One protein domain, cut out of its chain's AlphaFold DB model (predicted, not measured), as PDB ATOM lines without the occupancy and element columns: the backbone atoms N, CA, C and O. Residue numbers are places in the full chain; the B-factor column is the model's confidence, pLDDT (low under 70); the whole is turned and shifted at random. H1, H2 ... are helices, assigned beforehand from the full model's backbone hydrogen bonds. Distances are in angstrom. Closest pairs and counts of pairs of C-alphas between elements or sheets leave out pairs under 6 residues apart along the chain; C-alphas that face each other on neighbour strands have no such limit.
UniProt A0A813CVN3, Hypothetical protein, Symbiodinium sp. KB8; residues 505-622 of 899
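This is residues 505 to 622 of the 899 residues of the protein "Hypothetical protein" of Symbiodinium sp. KB8 (UniProt A0A813CVN3). Five helices make two groups joined side by side: H1 and H2 pack on H3, and H4 packs along the long helix H5, which meets H3 partway along. H3 runs through the middle, nearly antiparallel to both H1 and H5, while two long loops, residues 545 to 556 and 585 to 598, join H2 to H3 and H4 to H5. The printed part has 118 residues, with helices H1 to H5 in that order, no named strand, and the class all helix. It is compact, with a radius of gyration of the C-alphas of 14.6 A and spans of 41 by 38 by 24 A.

After residues 505 to 516, H1 covers residues 517 to 532, 23.3 A long, from C-alpha 517 at (10.248, -0.373, 13.425). H2 is residues 535 to 544, 14.4 A. H3 is residues 557 to 572, 22.8 A. H4 is residues 575 to 584, 14.4 A. H5 is residues 599 to 621, 33.6 A, ending at C-alpha 621 at (10.112, -19.116, -18.331).

H3 is the hub, touching three helices. H1 touches it at a shallow tilt of 18 degrees, opposite ways, with closest C-alphas Met 527 and Glu 565, 6.0 A apart. H2 touches residues 557 to 564 of H3, closest at the C-alphas of Leu 535 and Lys 557, 5.3 A. H5 touches H3 at 30 degrees, a shallow tilt, opposite ways; the closest C-alphas, Trp 570 and Leu 607, are 6.9 A apart. H4 touches H5 at a shallow tilt of 19 degrees, the same way, with the C-alphas of Cys 582 and Cys 610 closest at 5.6 A. H1 is apart from H4 and H5. Every O i to N i+4 pair is within hydrogen-bond range in H2, H3 and H4, with 11 of 12 in H1 and 16 of 19 in H5.

The C-alphas of Glu 532 and Gly 594 are farthest apart, 42.1 A. The printed part has no cut. The links H2 to H3 and H4 to H5 are long. The model's pLDDT is under 70 at residues 545 to 555, 590 to 596 and 615 to 622.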
ATOM      1  N   GLU A 505       6.301   2.257   3.315       79.69
ATOM      2  CA  GLU A 505       5.244   1.487   2.640       79.69
ATOM      3  C   GLU A 505       5.058   1.937   1.178       79.69
ATOM      4  O   GLU A 505       4.929   1.090   0.293       79.69
ATOM      5  N   THR A 506       5.142   3.242   0.877       76.50
ATOM      6  CA  THR A 506       5.085   3.728  -0.520       76.50
ATOM      7  C   THR A 506       6.308   3.372  -1.367       76.50
ATOM      8  O   THR A 506       6.193   3.286  -2.588       76.50
ATOM      9  N   GLN A 507       7.458   3.112  -0.741       73.69
ATOM     10  CA  GLN A 507       8.662   2.606  -1.411       73.69
ATOM     11  C   GLN A 507       8.640   1.077  -1.595       73.69
ATOM     12  O   GLN A 507       9.604   0.501  -2.090       73.69
ATOM     13  N   GLY A 508       7.540   0.413  -1.222       78.25
ATOM     14  CA  GLY A 508       7.370  -1.033  -1.353       78.25
ATOM     15  C   GLY A 508       7.917  -1.846  -0.177       78.25
ATOM     16  O   GLY A 508       7.945  -3.071  -0.265       78.25
ATOM     17  N   ILE A 509       8.318  -1.202   0.927       85.31
ATOM     18  CA  ILE A 509       8.820  -1.872   2.133       85.31
ATOM     19  C   ILE A 509       7.633  -2.136   3.072       85.31
ATOM     20  O   ILE A 509       7.049  -1.192   3.607       85.31
ATOM     21  N   PRO A 510       7.247  -3.398   3.316       83.56
ATOM     22  CA  PRO A 510       6.038  -3.707   4.071       83.56
ATOM     23  C   PRO A 510       6.291  -3.610   5.584       83.56
ATOM     24  O   PRO A 510       6.433  -4.624   6.264       83.56
ATOM     25  N   VAL A 511       6.339  -2.387   6.122       84.62
ATOM     26  CA  VAL A 511       6.745  -2.077   7.510       84.62
ATOM     27  C   VAL A 511       6.022  -2.936   8.556       84.62
ATOM     28  O   VAL A 511       6.651  -3.440   9.481       84.62
ATOM     29  N   LYS A 512       4.719  -3.189   8.370       84.81
ATOM     30  CA  LYS A 512       3.884  -4.014   9.269       84.81
ATOM     31  C   LYS A 512       4.294  -5.489   9.346       84.81
ATOM     32  O   LYS A 512       3.894  -6.173  10.283       84.81
ATOM     33  N   ARG A 513       5.050  -5.991   8.364       84.88
ATOM     34  CA  ARG A 513       5.542  -7.378   8.321       84.88
ATOM     35  C   ARG A 513       6.847  -7.557   9.098       84.88
ATOM     36  O   ARG A 513       7.237  -8.686   9.388       84.88
ATOM     37  N   PHE A 514       7.515  -6.464   9.455       81.75
ATOM     38  CA  PHE A 514       8.697  -6.497  10.306       81.75
ATOM     39  C   PHE A 514       8.255  -6.399  11.769       81.75
ATOM     40  O   PHE A 514       7.442  -5.554  12.129       81.75
ATOM     41  N   GLY A 515       8.778  -7.273  12.633       74.00
ATOM     42  CA  GLY A 515       8.354  -7.346  14.040       74.00
ATOM     43  C   GLY A 515       8.667  -6.093  14.875       74.00
ATOM     44  O   GLY A 515       8.205  -5.991  16.007       74.00
ATOM     45  N   SER A 516       9.450  -5.147  14.344       80.06
ATOM     46  CA  SER A 516       9.753  -3.861  14.975       80.06
ATOM     47  C   SER A 516      10.095  -2.784  13.936       80.06
ATOM     48  O   SER A 516      10.634  -3.082  12.868       80.06
ATOM     49  N   GLY A 517       9.848  -1.511  14.270       76.50
ATOM     50  CA  GLY A 517      10.248  -0.373  13.425       76.50
ATOM     51  C   GLY A 517      11.767  -0.269  13.232       76.50
ATOM     52  O   GLY A 517      12.230   0.155  12.178       76.50
ATOM     53  N   ALA A 518      12.554  -0.749  14.202       77.94
ATOM     54  CA  ALA A 518      14.010  -0.830  14.088       77.94
ATOM     55  C   ALA A 518      14.466  -1.829  13.008       77.94
ATOM     56  O   ALA A 518      15.445  -1.568  12.313       77.94
ATOM     57  N   ALA A 519      13.755  -2.950  12.829       79.56
ATOM     58  CA  ALA A 519      14.041  -3.902  11.753       79.56
ATOM     59  C   ALA A 519      13.716  -3.303  10.372       79.56
ATOM     60  O   ALA A 519      14.515  -3.427   9.448       79.56
ATOM     61  N   ALA A 520      12.604  -2.569  10.248       82.25
ATOM     62  CA  ALA A 520      12.266  -1.856   9.014       82.25
ATOM     63  C   ALA A 520      13.293  -0.757   8.675       82.25
ATOM     64  O   ALA A 520      13.718  -0.649   7.527       82.25
ATOM     65  N   ALA A 521      13.757   0.006   9.670       80.69
ATOM     66  CA  ALA A 521      14.795   1.020   9.476       80.69
ATOM     67  C   ALA A 521      16.122   0.412   8.980       80.69
ATOM     68  O   ALA A 521      16.738   0.959   8.066       80.69
ATOM     69  N   LYS A 522      16.530  -0.753   9.512       83.56
ATOM     70  CA  LYS A 522      17.715  -1.489   9.030       83.56
ATOM     71  C   LYS A 522      17.587  -1.920   7.568       83.56
ATOM     72  O   LYS A 522      18.561  -1.832   6.823       83.56
ATOM     73  N   VAL A 523      16.400  -2.370   7.151       85.81
ATOM     74  CA  VAL A 523      16.119  -2.719   5.748       85.81
ATOM     75  C   VAL A 523      16.278  -1.492   4.854       85.81
ATOM     76  O   VAL A 523      16.994  -1.565   3.860       85.81
ATOM     77  N   VAL A 524      15.681  -0.360   5.236       86.19
ATOM     78  CA  VAL A 524      15.758   0.903   4.481       86.19
ATOM     79  C   VAL A 524      17.204   1.367   4.328       86.19
ATOM     80  O   VAL A 524      17.636   1.673   3.219       86.19
ATOM     81  N   GLU A 525      17.968   1.383   5.422       85.88
ATOM     82  CA  GLU A 525      19.374   1.789   5.397       85.88
ATOM     83  C   GLU A 525      20.198   0.883   4.473       85.88
ATOM     84  O   GLU A 525      21.002   1.360   3.669       85.88
ATOM     85  N   ARG A 526      19.976  -0.433   4.541       86.31
ATOM     86  CA  ARG A 526      20.715  -1.397   3.724       86.31
ATOM     87  C   ARG A 526      20.317  -1.333   2.248       86.31
ATOM     88  O   ARG A 526      21.196  -1.438   1.399       86.31
ATOM     89  N   MET A 527      19.045  -1.094   1.931       87.69
ATOM     90  CA  MET A 527      18.587  -0.867   0.554       87.69
ATOM     91  C   MET A 527      19.172   0.423  -0.031       87.69
ATOM     92  O   MET A 527      19.661   0.403  -1.157       87.69
ATOM     93  N   ALA A 528      19.212   1.516   0.740       85.19
ATOM     94  CA  ALA A 528      19.828   2.770   0.301       85.19
ATOM     95  C   ALA A 528      21.309   2.578  -0.063       85.19
ATOM     96  O   ALA A 528      21.740   3.015  -1.130       85.19
ATOM     97  N   ARG A 529      22.061   1.826   0.757       88.88
ATOM     98  CA  ARG A 529      23.454   1.464   0.445       88.88
ATOM     99  C   ARG A 529      23.569   0.643  -0.843       88.88
ATOM    100  O   ARG A 529      24.438   0.927  -1.656       88.88
ATOM    101  N   LEU A 530      22.691  -0.341  -1.066       87.69
ATOM    102  CA  LEU A 530      22.717  -1.173  -2.282       87.69
ATOM    103  C   LEU A 530      22.498  -0.357  -3.569       87.69
ATOM    104  O   LEU A 530      23.079  -0.676  -4.603       87.69
ATOM    105  N   VAL A 531      21.693   0.708  -3.522       88.12
ATOM    106  CA  VAL A 531      21.446   1.578  -4.687       88.12
ATOM    107  C   VAL A 531      22.712   2.328  -5.127       88.12
ATOM    108  O   VAL A 531      22.949   2.495  -6.332       88.12
ATOM    109  N   GLU A 532      23.541   2.731  -4.163       88.06
ATOM    110  CA  GLU A 532      24.777   3.491  -4.384       88.06
ATOM    111  C   GLU A 532      25.932   2.634  -4.928       88.06
ATOM    112  O   GLU A 532      26.823   3.162  -5.593       88.06
ATOM    113  N   LEU A 533      25.900   1.313  -4.719       88.75
ATOM    114  CA  LEU A 533      26.965   0.404  -5.148       88.75
ATOM    115  C   LEU A 533      27.081   0.277  -6.676       88.75
ATOM    116  O   LEU A 533      26.101   0.366  -7.431       88.75
ATOM    117  N   THR A 534      28.301   0.039  -7.160       89.50
ATOM    118  CA  THR A 534      28.545  -0.269  -8.575       89.50
ATOM    119  C   THR A 534      28.080  -1.692  -8.913       89.50
ATOM    120  O   THR A 534      27.771  -2.492  -8.032       89.50
ATOM    121  N   LEU A 535      27.989  -2.032 -10.206       85.25
ATOM    122  CA  LEU A 535      27.632  -3.397 -10.621       85.25
ATOM    123  C   LEU A 535      28.638  -4.433 -10.090       85.25
ATOM    124  O   LEU A 535      28.235  -5.519  -9.682       85.25
ATOM    125  N   GLU A 536      29.924  -4.085 -10.075       83.56
ATOM    126  CA  GLU A 536      31.009  -4.940  -9.588       83.56
ATOM    127  C   GLU A 536      30.872  -5.183  -8.079       83.56
ATOM    128  O   GLU A 536      30.905  -6.332  -7.635       83.56
ATOM    129  N   ASP A 537      30.592  -4.131  -7.306       86.31
ATOM    130  CA  ASP A 537      30.379  -4.229  -5.857       86.31
ATOM    131  C   ASP A 537      29.113  -5.025  -5.508       86.31
ATOM    132  O   ASP A 537      29.119  -5.855  -4.598       86.31
ATOM    133  N   LEU A 538      28.027  -4.844  -6.269       84.44
ATOM    134  CA  LEU A 538      26.805  -5.635  -6.097       84.44
ATOM    135  C   LEU A 538      27.041  -7.120  -6.395       84.44
ATOM    136  O   LEU A 538      26.453  -7.977  -5.738       84.44
ATOM    137  N   GLN A 539      27.908  -7.450  -7.357       81.56
ATOM    138  CA  GLN A 539      28.295  -8.837  -7.633       81.56
ATOM    139  C   GLN A 539      29.167  -9.432  -6.523       81.56
ATOM    140  O   GLN A 539      29.137 -10.649  -6.318       81.56
ATOM    141  N   VAL A 540      29.956  -8.612  -5.825       83.88
ATOM    142  CA  VAL A 540      30.715  -9.034  -4.637       83.88
ATOM    143  C   VAL A 540      29.759  -9.323  -3.478       83.88
ATOM    144  O   VAL A 540      29.816 -10.416  -2.915       83.88
ATOM    145  N   GLU A 541      28.823  -8.415  -3.190       82.44
ATOM    146  CA  GLU A 541      27.767  -8.615  -2.183       82.44
ATOM    147  C   GLU A 541      26.919  -9.854  -2.487       82.44
ATOM    148  O   GLU A 541      26.674 -10.687  -1.617       82.44
ATOM    149  N   PHE A 542      26.535 -10.049  -3.748       78.75
ATOM    150  CA  PHE A 542      25.778 -11.224  -4.167       78.75
ATOM    151  C   PHE A 542      26.553 -12.536  -3.964       78.75
ATOM    152  O   PHE A 542      25.990 -13.518  -3.476       78.75
ATOM    153  N   ARG A 543      27.858 -12.558  -4.276       75.19
ATOM    154  CA  ARG A 543      28.723 -13.732  -4.055       75.19
ATOM    155  C   ARG A 543      28.922 -14.051  -2.573       75.19
ATOM    156  O   ARG A 543      29.044 -15.223  -2.223       75.19
ATOM    157  N   ALA A 544      28.893 -13.046  -1.699       77.38
ATOM    158  CA  ALA A 544      29.007 -13.238  -0.255       77.38
ATOM    159  C   ALA A 544      27.800 -13.973   0.369       77.38
ATOM    160  O   ALA A 544      27.903 -14.502   1.477       77.38
ATOM    161  N   LEU A 545      26.662 -14.064  -0.335       68.81
ATOM    162  CA  LEU A 545      25.419 -14.651   0.184       68.81
ATOM    163  C   LEU A 545      25.355 -16.193   0.135       68.81
ATOM    164  O   LEU A 545      24.332 -16.756   0.524       68.81
ATOM    165  N   ASN A 546      26.429 -16.890  -0.274       64.25
ATOM    166  CA  ASN A 546      26.511 -18.365  -0.344       64.25
ATOM    167  C   ASN A 546      25.320 -19.015  -1.084       64.25
ATOM    168  O   ASN A 546      24.786 -20.045  -0.663       64.25
ATOM    169  N   ILE A 547      24.872 -18.386  -2.171       63.91
ATOM    170  CA  ILE A 547      23.835 -18.922  -3.061       63.91
ATOM    171  C   ILE A 547      24.482 -20.013  -3.945       63.91
ATOM    172  O   ILE A 547      25.632 -19.827  -4.352       63.91
ATOM    173  N   PRO A 548      23.806 -21.147  -4.230       59.44
ATOM    174  CA  PRO A 548      24.368 -22.237  -5.035       59.44
ATOM    175  C   PRO A 548      24.886 -21.756  -6.399       59.44
ATOM    176  O   PRO A 548      24.261 -20.901  -7.033       59.44
ATOM    177  N   ALA A 549      26.017 -22.308  -6.853       55.56
ATOM    178  CA  ALA A 549      26.701 -21.889  -8.082       55.56
ATOM    179  C   ALA A 549      25.858 -22.108  -9.355       55.56
ATOM    180  O   ALA A 549      26.142 -21.519 -10.395       55.56
ATOM    181  N   GLU A 550      24.817 -22.936  -9.263       54.78
ATOM    182  CA  GLU A 550      23.893 -23.273 -10.341       54.78
ATOM    183  C   GLU A 550      22.821 -22.194 -10.595       54.78
ATOM    184  O   GLU A 550      22.112 -22.268 -11.599       54.78
ATOM    185  N   ALA A 551      22.676 -21.187  -9.721       59.25
ATOM    186  CA  ALA A 551      21.725 -20.093  -9.923       59.25
ATOM    187  C   ALA A 551      22.201 -19.137 -11.042       59.25
ATOM    188  O   ALA A 551      23.358 -18.707 -11.029       59.25
ATOM    189  N   PRO A 552      21.334 -18.756 -12.003       61.81
ATOM    190  CA  PRO A 552      21.716 -17.848 -13.078       61.81
ATOM    191  C   PRO A 552      22.088 -16.485 -12.490       61.81
ATOM    192  O   PRO A 552      21.272 -15.844 -11.828       61.81
ATOM    193  N   GLN A 553      23.323 -16.041 -12.730       64.31
ATOM    194  CA  GLN A 553      23.772 -14.733 -12.263       64.31
ATOM    195  C   GLN A 553      23.050 -13.632 -13.053       64.31
ATOM    196  O   GLN A 553      23.078 -13.646 -14.287       64.31
ATOM    197  N   PRO A 554      22.387 -12.675 -12.381       67.38
ATOM    198  CA  PRO A 554      21.796 -11.535 -13.062       67.38
ATOM    199  C   PRO A 554      22.894 -10.688 -13.720       67.38
ATOM    200  O   PRO A 554      23.803 -10.204 -13.049       67.38
ATOM    201  N   ASN A 555      22.803 -10.481 -15.036       68.25
ATOM    202  CA  ASN A 555      23.821  -9.743 -15.798       68.25
ATOM    203  C   ASN A 555      23.594  -8.221 -15.809       68.25
ATOM    204  O   ASN A 555      24.418  -7.480 -16.342       68.25
ATOM    205  N   THR A 556      22.482  -7.734 -15.248       79.38
ATOM    206  CA  THR A 556      22.164  -6.302 -15.197       79.38
ATOM    207  C   THR A 556      22.145  -5.790 -13.757       79.38
ATOM    208  O   THR A 556      21.677  -6.473 -12.844       79.38
ATOM    209  N   LYS A 557      22.602  -4.543 -13.551       82.50
ATOM    210  CA  LYS A 557      22.568  -3.872 -12.235       82.50
ATOM    211  C   LYS A 557      21.156  -3.861 -11.647       82.50
ATOM    212  O   LYS A 557      20.992  -4.040 -10.447       82.50
ATOM    213  N   ARG A 558      20.141  -3.673 -12.496       82.25
ATOM    214  CA  ARG A 558      18.735  -3.595 -12.090       82.25
ATOM    215  C   ARG A 558      18.219  -4.917 -11.524       82.25
ATOM    216  O   ARG A 558      17.576  -4.903 -10.481       82.25
ATOM    217  N   ASP A 559      18.505  -6.031 -12.192       78.62
ATOM    218  CA  ASP A 559      18.018  -7.348 -11.765       78.62
ATOM    219  C   ASP A 559      18.734  -7.815 -10.492       78.62
ATOM    220  O   ASP A 559      18.107  -8.364  -9.586       78.62
ATOM    221  N   LEU A 560      20.038  -7.531 -10.389       81.94
ATOM    222  CA  LEU A 560      20.839  -7.847  -9.209       81.94
ATOM    223  C   LEU A 560      20.385  -7.050  -7.982       81.94
ATOM    224  O   LEU A 560      20.247  -7.604  -6.894       81.94
ATOM    225  N   LEU A 561      20.093  -5.763  -8.174       83.56
ATOM    226  CA  LEU A 561      19.580  -4.883  -7.131       83.56
ATOM    227  C   LEU A 561      18.186  -5.323  -6.666       83.56
ATOM    228  O   LEU A 561      17.992  -5.509  -5.471       83.56
ATOM    229  N   ALA A 562      17.260  -5.608  -7.589       81.81
ATOM    230  CA  ALA A 562      15.917  -6.088  -7.244       81.81
ATOM    231  C   ALA A 562      15.939  -7.409  -6.450       81.81
ATOM    232  O   ALA A 562      15.084  -7.653  -5.593       81.81
ATOM    233  N   LEU A 563      16.917  -8.273  -6.726       80.25
ATOM    234  CA  LEU A 563      17.116  -9.508  -5.981       80.25
ATOM    235  C   LEU A 563      17.698  -9.250  -4.587       80.25
ATOM    236  O   LEU A 563      17.162  -9.759  -3.603       80.25
ATOM    237  N   LEU A 564      18.772  -8.463  -4.489       83.88
ATOM    238  CA  LEU A 564      19.414  -8.131  -3.214       83.88
ATOM    239  C   LEU A 564      18.453  -7.392  -2.274       83.88
ATOM    240  O   LEU A 564      18.409  -7.697  -1.086       83.88
ATOM    241  N   GLU A 565      17.611  -6.511  -2.810       87.38
ATOM    242  CA  GLU A 565      16.523  -5.851  -2.085       87.38
ATOM    243  C   GLU A 565      15.553  -6.855  -1.441       87.38
ATOM    244  O   GLU A 565      15.249  -6.758  -0.249       87.38
ATOM    245  N   LYS A 566      15.118  -7.878  -2.187       85.69
ATOM    246  CA  LYS A 566      14.269  -8.951  -1.641       85.69
ATOM    247  C   LYS A 566      14.969  -9.769  -0.563       85.69
ATOM    248  O   LYS A 566      14.350 -10.107   0.444       85.69
ATOM    249  N   LEU A 567      16.253 -10.062  -0.749       84.38
ATOM    250  CA  LEU A 567      17.040 -10.816   0.224       84.38
ATOM    251  C   LEU A 567      17.206 -10.051   1.534       84.38
ATOM    252  O   LEU A 567      17.025 -10.636   2.601       84.38
ATOM    253  N   VAL A 568      17.488  -8.749   1.461       87.25
ATOM    254  CA  VAL A 568      17.566  -7.872   2.636       87.25
ATOM    255  C   VAL A 568      16.236  -7.857   3.389       87.25
ATOM    256  O   VAL A 568      16.232  -7.969   4.613       87.25
ATOM    257  N   MET A 569      15.105  -7.806   2.677       87.56
ATOM    258  CA  MET A 569      13.787  -7.895   3.307       87.56
ATOM    259  C   MET A 569      13.590  -9.232   4.038       87.56
ATOM    260  O   MET A 569      13.261  -9.242   5.225       87.56
ATOM    261  N   TRP A 570      13.840 -10.370   3.385       87.62
ATOM    262  CA  TRP A 570      13.673 -11.683   4.021       87.62
ATOM    263  C   TRP A 570      14.619 -11.904   5.212       87.62
ATOM    264  O   TRP A 570      14.230 -12.532   6.201       87.62
ATOM    265  N   GLN A 571      15.838 -11.356   5.158       85.62
ATOM    266  CA  GLN A 571      16.824 -11.422   6.244       85.62
ATOM    267  C   GLN A 571      16.399 -10.686   7.516       85.62
ATOM    268  O   GLN A 571      16.929 -10.995   8.583       85.62
ATOM    269  N   GLU A 572      15.440  -9.763   7.446       88.06
ATOM    270  CA  GLU A 572      14.945  -8.989   8.597       88.06
ATOM    271  C   GLU A 572      13.502  -9.363   8.996       88.06
ATOM    272  O   GLU A 572      13.031  -8.986  10.068       88.06
ATOM    273  N   MET A 573      12.801 -10.182   8.201       87.88
ATOM    274  CA  MET A 573      11.448 -10.651   8.530       87.88
ATOM    275  C   MET A 573      11.422 -11.708   9.653       87.88
ATOM    276  O   MET A 573      12.284 -12.596   9.684       87.88
ATOM    277  N   PRO A 574      10.404 -11.693  10.538       87.88
ATOM    278  CA  PRO A 574      10.156 -12.769  11.495       87.88
ATOM    279  C   PRO A 574       9.913 -14.122  10.808       87.88
ATOM    280  O   PRO A 574       9.325 -14.187   9.729       87.88
ATOM    281  N   LEU A 575      10.279 -15.223  11.474       82.44
ATOM    282  CA  LEU A 575      10.192 -16.585  10.922       82.44
ATOM    283  C   LEU A 575       8.791 -16.943  10.385       82.44
ATOM    284  O   LEU A 575       8.675 -17.560   9.330       82.44
ATOM    285  N   LYS A 576       7.725 -16.515  11.074       84.44
ATOM    286  CA  LYS A 576       6.330 -16.757  10.662       84.44
ATOM    287  C   LYS A 576       5.971 -16.087   9.331       84.44
ATOM    288  O   LYS A 576       5.262 -16.684   8.523       84.44
ATOM    289  N   GLU A 577       6.461 -14.869   9.108       86.56
ATOM    290  CA  GLU A 577       6.248 -14.117   7.866       86.56
ATOM    291  C   GLU A 577       7.091 -14.695   6.725       86.56
ATOM    292  O   GLU A 577       6.585 -14.869   5.621       86.56
ATOM    293  N   LEU A 578       8.328 -15.115   7.009       84.50
ATOM    294  CA  LEU A 578       9.172 -15.802   6.030       84.50
ATOM    295  C   LEU A 578       8.565 -17.146   5.582       84.50
ATOM    296  O   LEU A 578       8.570 -17.475   4.398       84.50
ATOM    297  N   GLN A 579       7.975 -17.914   6.506       82.31
ATOM    298  CA  GLN A 579       7.229 -19.134   6.172       82.31
ATOM    299  C   GLN A 579       5.999 -18.848   5.300       82.31
ATOM    300  O   GLN A 579       5.605 -19.698   4.502       82.31
ATOM    301  N   LYS A 580       5.370 -17.676   5.450       83.06
ATOM    302  CA  LYS A 580       4.256 -17.255   4.595       83.06
ATOM    303  C   LYS A 580       4.738 -16.982   3.168       83.06
ATOM    304  O   LYS A 580       4.156 -17.548   2.250       83.06
ATOM    305  N   ASP A 581       5.836 -16.245   3.002       81.69
ATOM    306  CA  ASP A 581       6.438 -15.988   1.684       81.69
ATOM    307  C   ASP A 581       6.886 -17.285   0.995       81.69
ATOM    308  O   ASP A 581       6.606 -17.498  -0.181       81.69
ATOM    309  N   CYS A 582       7.525 -18.202   1.729       80.19
ATOM    310  CA  CYS A 582       7.906 -19.498   1.169       80.19
ATOM    311  C   CYS A 582       6.660 -20.329   0.759       80.19
ATOM    312  O   CYS A 582       6.695 -20.961  -0.293       80.19
ATOM    313  N   ARG A 583       5.527 -20.272   1.487       78.75
ATOM    314  CA  ARG A 583       4.260 -20.907   1.051       78.75
ATOM    315  C   ARG A 583       3.685 -20.281  -0.221       78.75
ATOM    316  O   ARG A 583       3.206 -21.017  -1.078       78.75
ATOM    317  N   GLU A 584       3.726 -18.956  -0.344       79.31
ATOM    318  CA  GLU A 584       3.269 -18.238  -1.546       79.31
ATOM    319  C   GLU A 584       4.130 -18.563  -2.776       79.31
ATOM    320  O   GLU A 584       3.620 -18.604  -3.891       79.31
ATOM    321  N   MET A 585       5.414 -18.862  -2.569       72.44
ATOM    322  CA  MET A 585       6.332 -19.333  -3.613       72.44
ATOM    323  C   MET A 585       6.284 -20.855  -3.844       72.44
ATOM    324  O   MET A 585       7.138 -21.381  -4.554       72.44
ATOM    325  N   GLU A 586       5.325 -21.569  -3.241       76.31
ATOM    326  CA  GLU A 586       5.189 -23.038  -3.300       76.31
ATOM    327  C   GLU A 586       6.444 -23.802  -2.819       76.31
ATOM    328  O   GLU A 586       6.698 -24.950  -3.187       76.31
ATOM    329  N   VAL A 587       7.236 -23.176  -1.948       77.62
ATOM    330  CA  VAL A 587       8.436 -23.745  -1.338       77.62
ATOM    331  C   VAL A 587       8.066 -24.425  -0.018       77.62
ATOM    332  O   VAL A 587       7.454 -23.824   0.867       77.62
ATOM    333  N   SER A 588       8.472 -25.687   0.154       75.44
ATOM    334  CA  SER A 588       8.234 -26.431   1.399       75.44
ATOM    335  C   SER A 588       8.848 -25.715   2.605       75.44
ATOM    336  O   SER A 588      10.040 -25.393   2.606       75.44
ATOM    337  N   THR A 589       8.048 -25.517   3.655       74.50
ATOM    338  CA  THR A 589       8.479 -24.894   4.916       74.50
ATOM    339  C   THR A 589       8.940 -25.905   5.970       74.50
ATOM    340  O   THR A 589       9.365 -25.507   7.050       74.50
ATOM    341  N   CYS A 590       8.839 -27.211   5.705       69.00
ATOM    342  CA  CYS A 590       9.266 -28.253   6.644       69.00
ATOM    343  C   CYS A 590      10.787 -28.466   6.579       69.00
ATOM    344  O   CYS A 590      11.367 -28.449   5.490       69.00
ATOM    345  N   SER A 591      11.433 -28.694   7.728       61.91
ATOM    346  CA  SER A 591      12.854 -29.085   7.784       61.91
ATOM    347  C   SER A 591      13.082 -30.343   6.939       61.91
ATOM    348  O   SER A 591      12.338 -31.316   7.070       61.91
ATOM    349  N   LEU A 592      14.088 -30.320   6.058       56.62
ATOM    350  CA  LEU A 592      14.417 -31.466   5.198       56.62
ATOM    351  C   LEU A 592      15.186 -32.554   5.964       56.62
ATOM    352  O   LEU A 592      15.216 -33.698   5.522       56.62
ATOM    353  N   SER A 593      15.782 -32.217   7.112       56.50
ATOM    354  CA  SER A 593      16.603 -33.140   7.904       56.50
ATOM    355  C   SER A 593      15.800 -34.008   8.878       56.50
ATOM    356  O   SER A 593      16.371 -34.893   9.505       56.50
ATOM    357  N   GLY A 594      14.494 -33.755   9.056       53.53
ATOM    358  CA  GLY A 594      13.662 -34.443  10.058       53.53
ATOM    359  C   GLY A 594      14.031 -34.130  11.520       53.53
ATOM    360  O   GLY A 594      13.362 -34.605  12.435       53.53
ATOM    361  N   VAL A 595      15.057 -33.303  11.753       57.25
ATOM    362  CA  VAL A 595      15.535 -32.868  13.072       57.25
ATOM    363  C   VAL A 595      14.925 -31.504  13.417       57.25
ATOM    364  O   VAL A 595      14.770 -30.644  12.544       57.25
ATOM    365  N   ARG A 596      14.572 -31.285  14.694       62.56
ATOM    366  CA  ARG A 596      14.166 -29.962  15.203       62.56
ATOM    367  C   ARG A 596      15.375 -29.023  15.181       62.56
ATOM    368  O   ARG A 596      16.247 -29.130  16.035       62.56
ATOM    369  N   LEU A 597      15.412 -28.133  14.196       71.00
ATOM    370  CA  LEU A 597      16.395 -27.053  14.098       71.00
ATOM    371  C   LEU A 597      16.035 -25.911  15.056       71.00
ATOM    372  O   LEU A 597      14.860 -25.718  15.376       71.00
ATOM    373  N   SER A 598      17.033 -25.136  15.484       75.81
ATOM    374  CA  SER A 598      16.778 -23.859  16.159       75.81
ATOM    375  C   SER A 598      16.125 -22.851  15.201       75.81
ATOM    376  O   SER A 598      16.304 -22.937  13.984       75.81
ATOM    377  N   ASP A 599      15.409 -21.853  15.727       73.81
ATOM    378  CA  ASP A 599      14.749 -20.822  14.904       73.81
ATOM    379  C   ASP A 599      15.734 -20.091  13.972       73.81
ATOM    380  O   ASP A 599      15.377 -19.731  12.848       73.81
ATOM    381  N   ALA A 600      16.987 -19.910  14.401       74.88
ATOM    382  CA  ALA A 600      18.037 -19.285  13.597       74.88
ATOM    383  C   ALA A 600      18.497 -20.181  12.432       74.88
ATOM    384  O   ALA A 600      18.653 -19.706  11.305       74.88
ATOM    385  N   GLU A 601      18.675 -21.479  12.680       76.56
ATOM    386  CA  GLU A 601      19.057 -22.455  11.652       76.56
ATOM    387  C   GLU A 601      17.915 -22.696  10.663       76.56
ATOM    388  O   GLU A 601      18.136 -22.709   9.453       76.56
ATOM    389  N   HIS A 602      16.681 -22.790  11.163       78.44
ATOM    390  CA  HIS A 602      15.490 -22.943  10.335       78.44
ATOM    391  C   HIS A 602      15.258 -21.712   9.449       78.44
ATOM    392  O   HIS A 602      14.927 -21.837   8.272       78.44
ATOM    393  N   ARG A 603      15.511 -20.505   9.971       80.44
ATOM    394  CA  ARG A 603      15.474 -19.268   9.180       80.44
ATOM    395  C   ARG A 603      16.517 -19.272   8.064       80.44
ATOM    396  O   ARG A 603      16.189 -18.904   6.939       80.44
ATOM    397  N   LYS A 604      17.752 -19.698   8.349       79.12
ATOM    398  CA  LYS A 604      18.828 -19.793   7.348       79.12
ATOM    399  C   LYS A 604      18.469 -20.776   6.228       79.12
ATOM    400  O   LYS A 604      18.672 -20.463   5.058       79.12
ATOM    401  N   GLU A 605      17.886 -21.919   6.584       79.06
ATOM    402  CA  GLU A 605      17.408 -22.920   5.627       79.06
ATOM    403  C   GLU A 605      16.264 -22.374   4.750       79.06
ATOM    404  O   GLU A 605      16.313 -22.493   3.526       79.06
ATOM    405  N   LEU A 606      15.259 -21.715   5.343       79.69
ATOM    406  CA  LEU A 606      14.145 -21.122   4.593       79.69
ATOM    407  C   LEU A 606      14.593 -19.996   3.660       79.69
ATOM    408  O   LEU A 606      14.109 -19.929   2.534       79.69
ATOM    409  N   LEU A 607      15.541 -19.156   4.086       78.88
ATOM    410  CA  LEU A 607      16.116 -18.113   3.233       78.88
ATOM    411  C   LEU A 607      16.723 -18.713   1.964       78.88
ATOM    412  O   LEU A 607      16.378 -18.280   0.868       78.88
ATOM    413  N   GLN A 608      17.549 -19.754   2.094       76.25
ATOM    414  CA  GLN A 608      18.160 -20.425   0.942       76.25
ATOM    415  C   GLN A 608      17.114 -21.006  -0.019       76.25
ATOM    416  O   GLN A 608      17.260 -20.895  -1.237       76.25
ATOM    417  N   ARG A 609      16.029 -21.585   0.505       74.94
ATOM    418  CA  ARG A 609      14.963 -22.144  -0.336       74.94
ATOM    419  C   ARG A 609      14.094 -21.074  -0.992       74.94
ATOM    420  O   ARG A 609      13.729 -21.237  -2.150       74.94
ATOM    421  N   CYS A 610      13.786 -19.988  -0.289       77.06
ATOM    422  CA  CYS A 610      13.071 -18.836  -0.840       77.06
ATOM    423  C   CYS A 610      13.915 -18.178  -1.972       77.06
ATOM    424  O   CYS A 610      13.366 -17.851  -3.026       77.06
ATOM    425  N   CYS A 611      15.253 -18.104  -1.841       72.69
ATOM    426  CA  CYS A 611      16.150 -17.723  -2.948       72.69
ATOM    427  C   CYS A 611      16.011 -18.663  -4.151       72.69
ATOM    428  O   CYS A 611      15.843 -18.202  -5.277       72.69
ATOM    429  N   LEU A 612      16.080 -19.978  -3.919       70.38
ATOM    430  CA  LEU A 612      16.005 -20.981  -4.983       70.38
ATOM    431  C   LEU A 612      14.637 -20.951  -5.686       70.38
ATOM    432  O   LEU A 612      14.576 -20.966  -6.913       70.38
ATOM    433  N   GLY A 613      13.548 -20.826  -4.922       70.62
ATOM    434  CA  GLY A 613      12.182 -20.699  -5.430       70.62
ATOM    435  C   GLY A 613      11.994 -19.492  -6.349       70.62
ATOM    436  O   GLY A 613      11.324 -19.601  -7.376       70.62
ATOM    437  N   HIS A 614      12.661 -18.372  -6.057       71.75
ATOM    438  CA  HIS A 614      12.645 -17.201  -6.932       71.75
ATOM    439  C   HIS A 614      13.223 -17.497  -8.330       71.75
ATOM    440  O   HIS A 614      12.695 -17.017  -9.334       71.75
ATOM    441  N   TYR A 615      14.254 -18.344  -8.412       67.94
ATOM    442  CA  TYR A 615      14.868 -18.753  -9.677       67.94
ATOM    443  C   TYR A 615      14.092 -19.848 -10.420       67.94
ATOM    444  O   TYR A 615      14.134 -19.879 -11.650       67.94
ATOM    445  N   LEU A 616      13.316 -20.686  -9.722       65.38
ATOM    446  CA  LEU A 616      12.466 -21.705 -10.359       65.38
ATOM    447  C   LEU A 616      11.442 -21.088 -11.329       65.38
ATOM    448  O   LEU A 616      11.173 -21.658 -12.387       65.38
ATOM    449  N   VAL A 617      10.924 -19.895 -11.014       59.38
ATOM    450  CA  VAL A 617      10.008 -19.138 -11.891       59.38
ATOM    451  C   VAL A 617      10.718 -18.656 -13.164       59.38
ATOM    452  O   VAL A 617      10.136 -18.684 -14.249       59.38
ATOM    453  N   SER A 618      11.991 -18.261 -13.054       57.19
ATOM    454  CA  SER A 618      12.822 -17.848 -14.194       57.19
ATOM    455  C   SER A 618      13.172 -19.037 -15.101       57.19
ATOM    456  O   SER A 618      13.039 -18.943 -16.320       57.19
ATOM    457  N   TRP A 619      13.515 -20.190 -14.516       59.97
ATOM    458  CA  TRP A 619      13.801 -21.424 -15.258       59.97
ATOM    459  C   TRP A 619      12.580 -21.983 -15.993       59.97
ATOM    460  O   TRP A 619      12.709 -22.412 -17.141       59.97
ATOM    461  N   ALA A 620      11.387 -21.903 -15.392       59.06
ATOM    462  CA  ALA A 620      10.138 -22.256 -16.068       59.06
ATOM    463  C   ALA A 620       9.866 -21.355 -17.291       59.06
ATOM    464  O   ALA A 620       9.389 -21.834 -18.320       59.06
ATOM    465  N   GLY A 621      10.216 -20.064 -17.214       52.81
ATOM    466  CA  GLY A 621      10.112 -19.116 -18.331       52.81
ATOM    467  C   GLY A 621      11.116 -19.356 -19.468       52.81
ATOM    468  O   GLY A 621      10.858 -18.945 -20.597       52.81
ATOM    469  N   GLN A 622      12.228 -20.046 -19.197       51.25
ATOM    470  CA  GLN A 622      13.271 -20.391 -20.176       51.25
ATOM    471  C   GLN A 622      13.113 -21.805 -20.770       51.25
ATOM    472  O   GLN A 622      13.972 -22.255 -21.523       51.25
TER     473      GLN A 622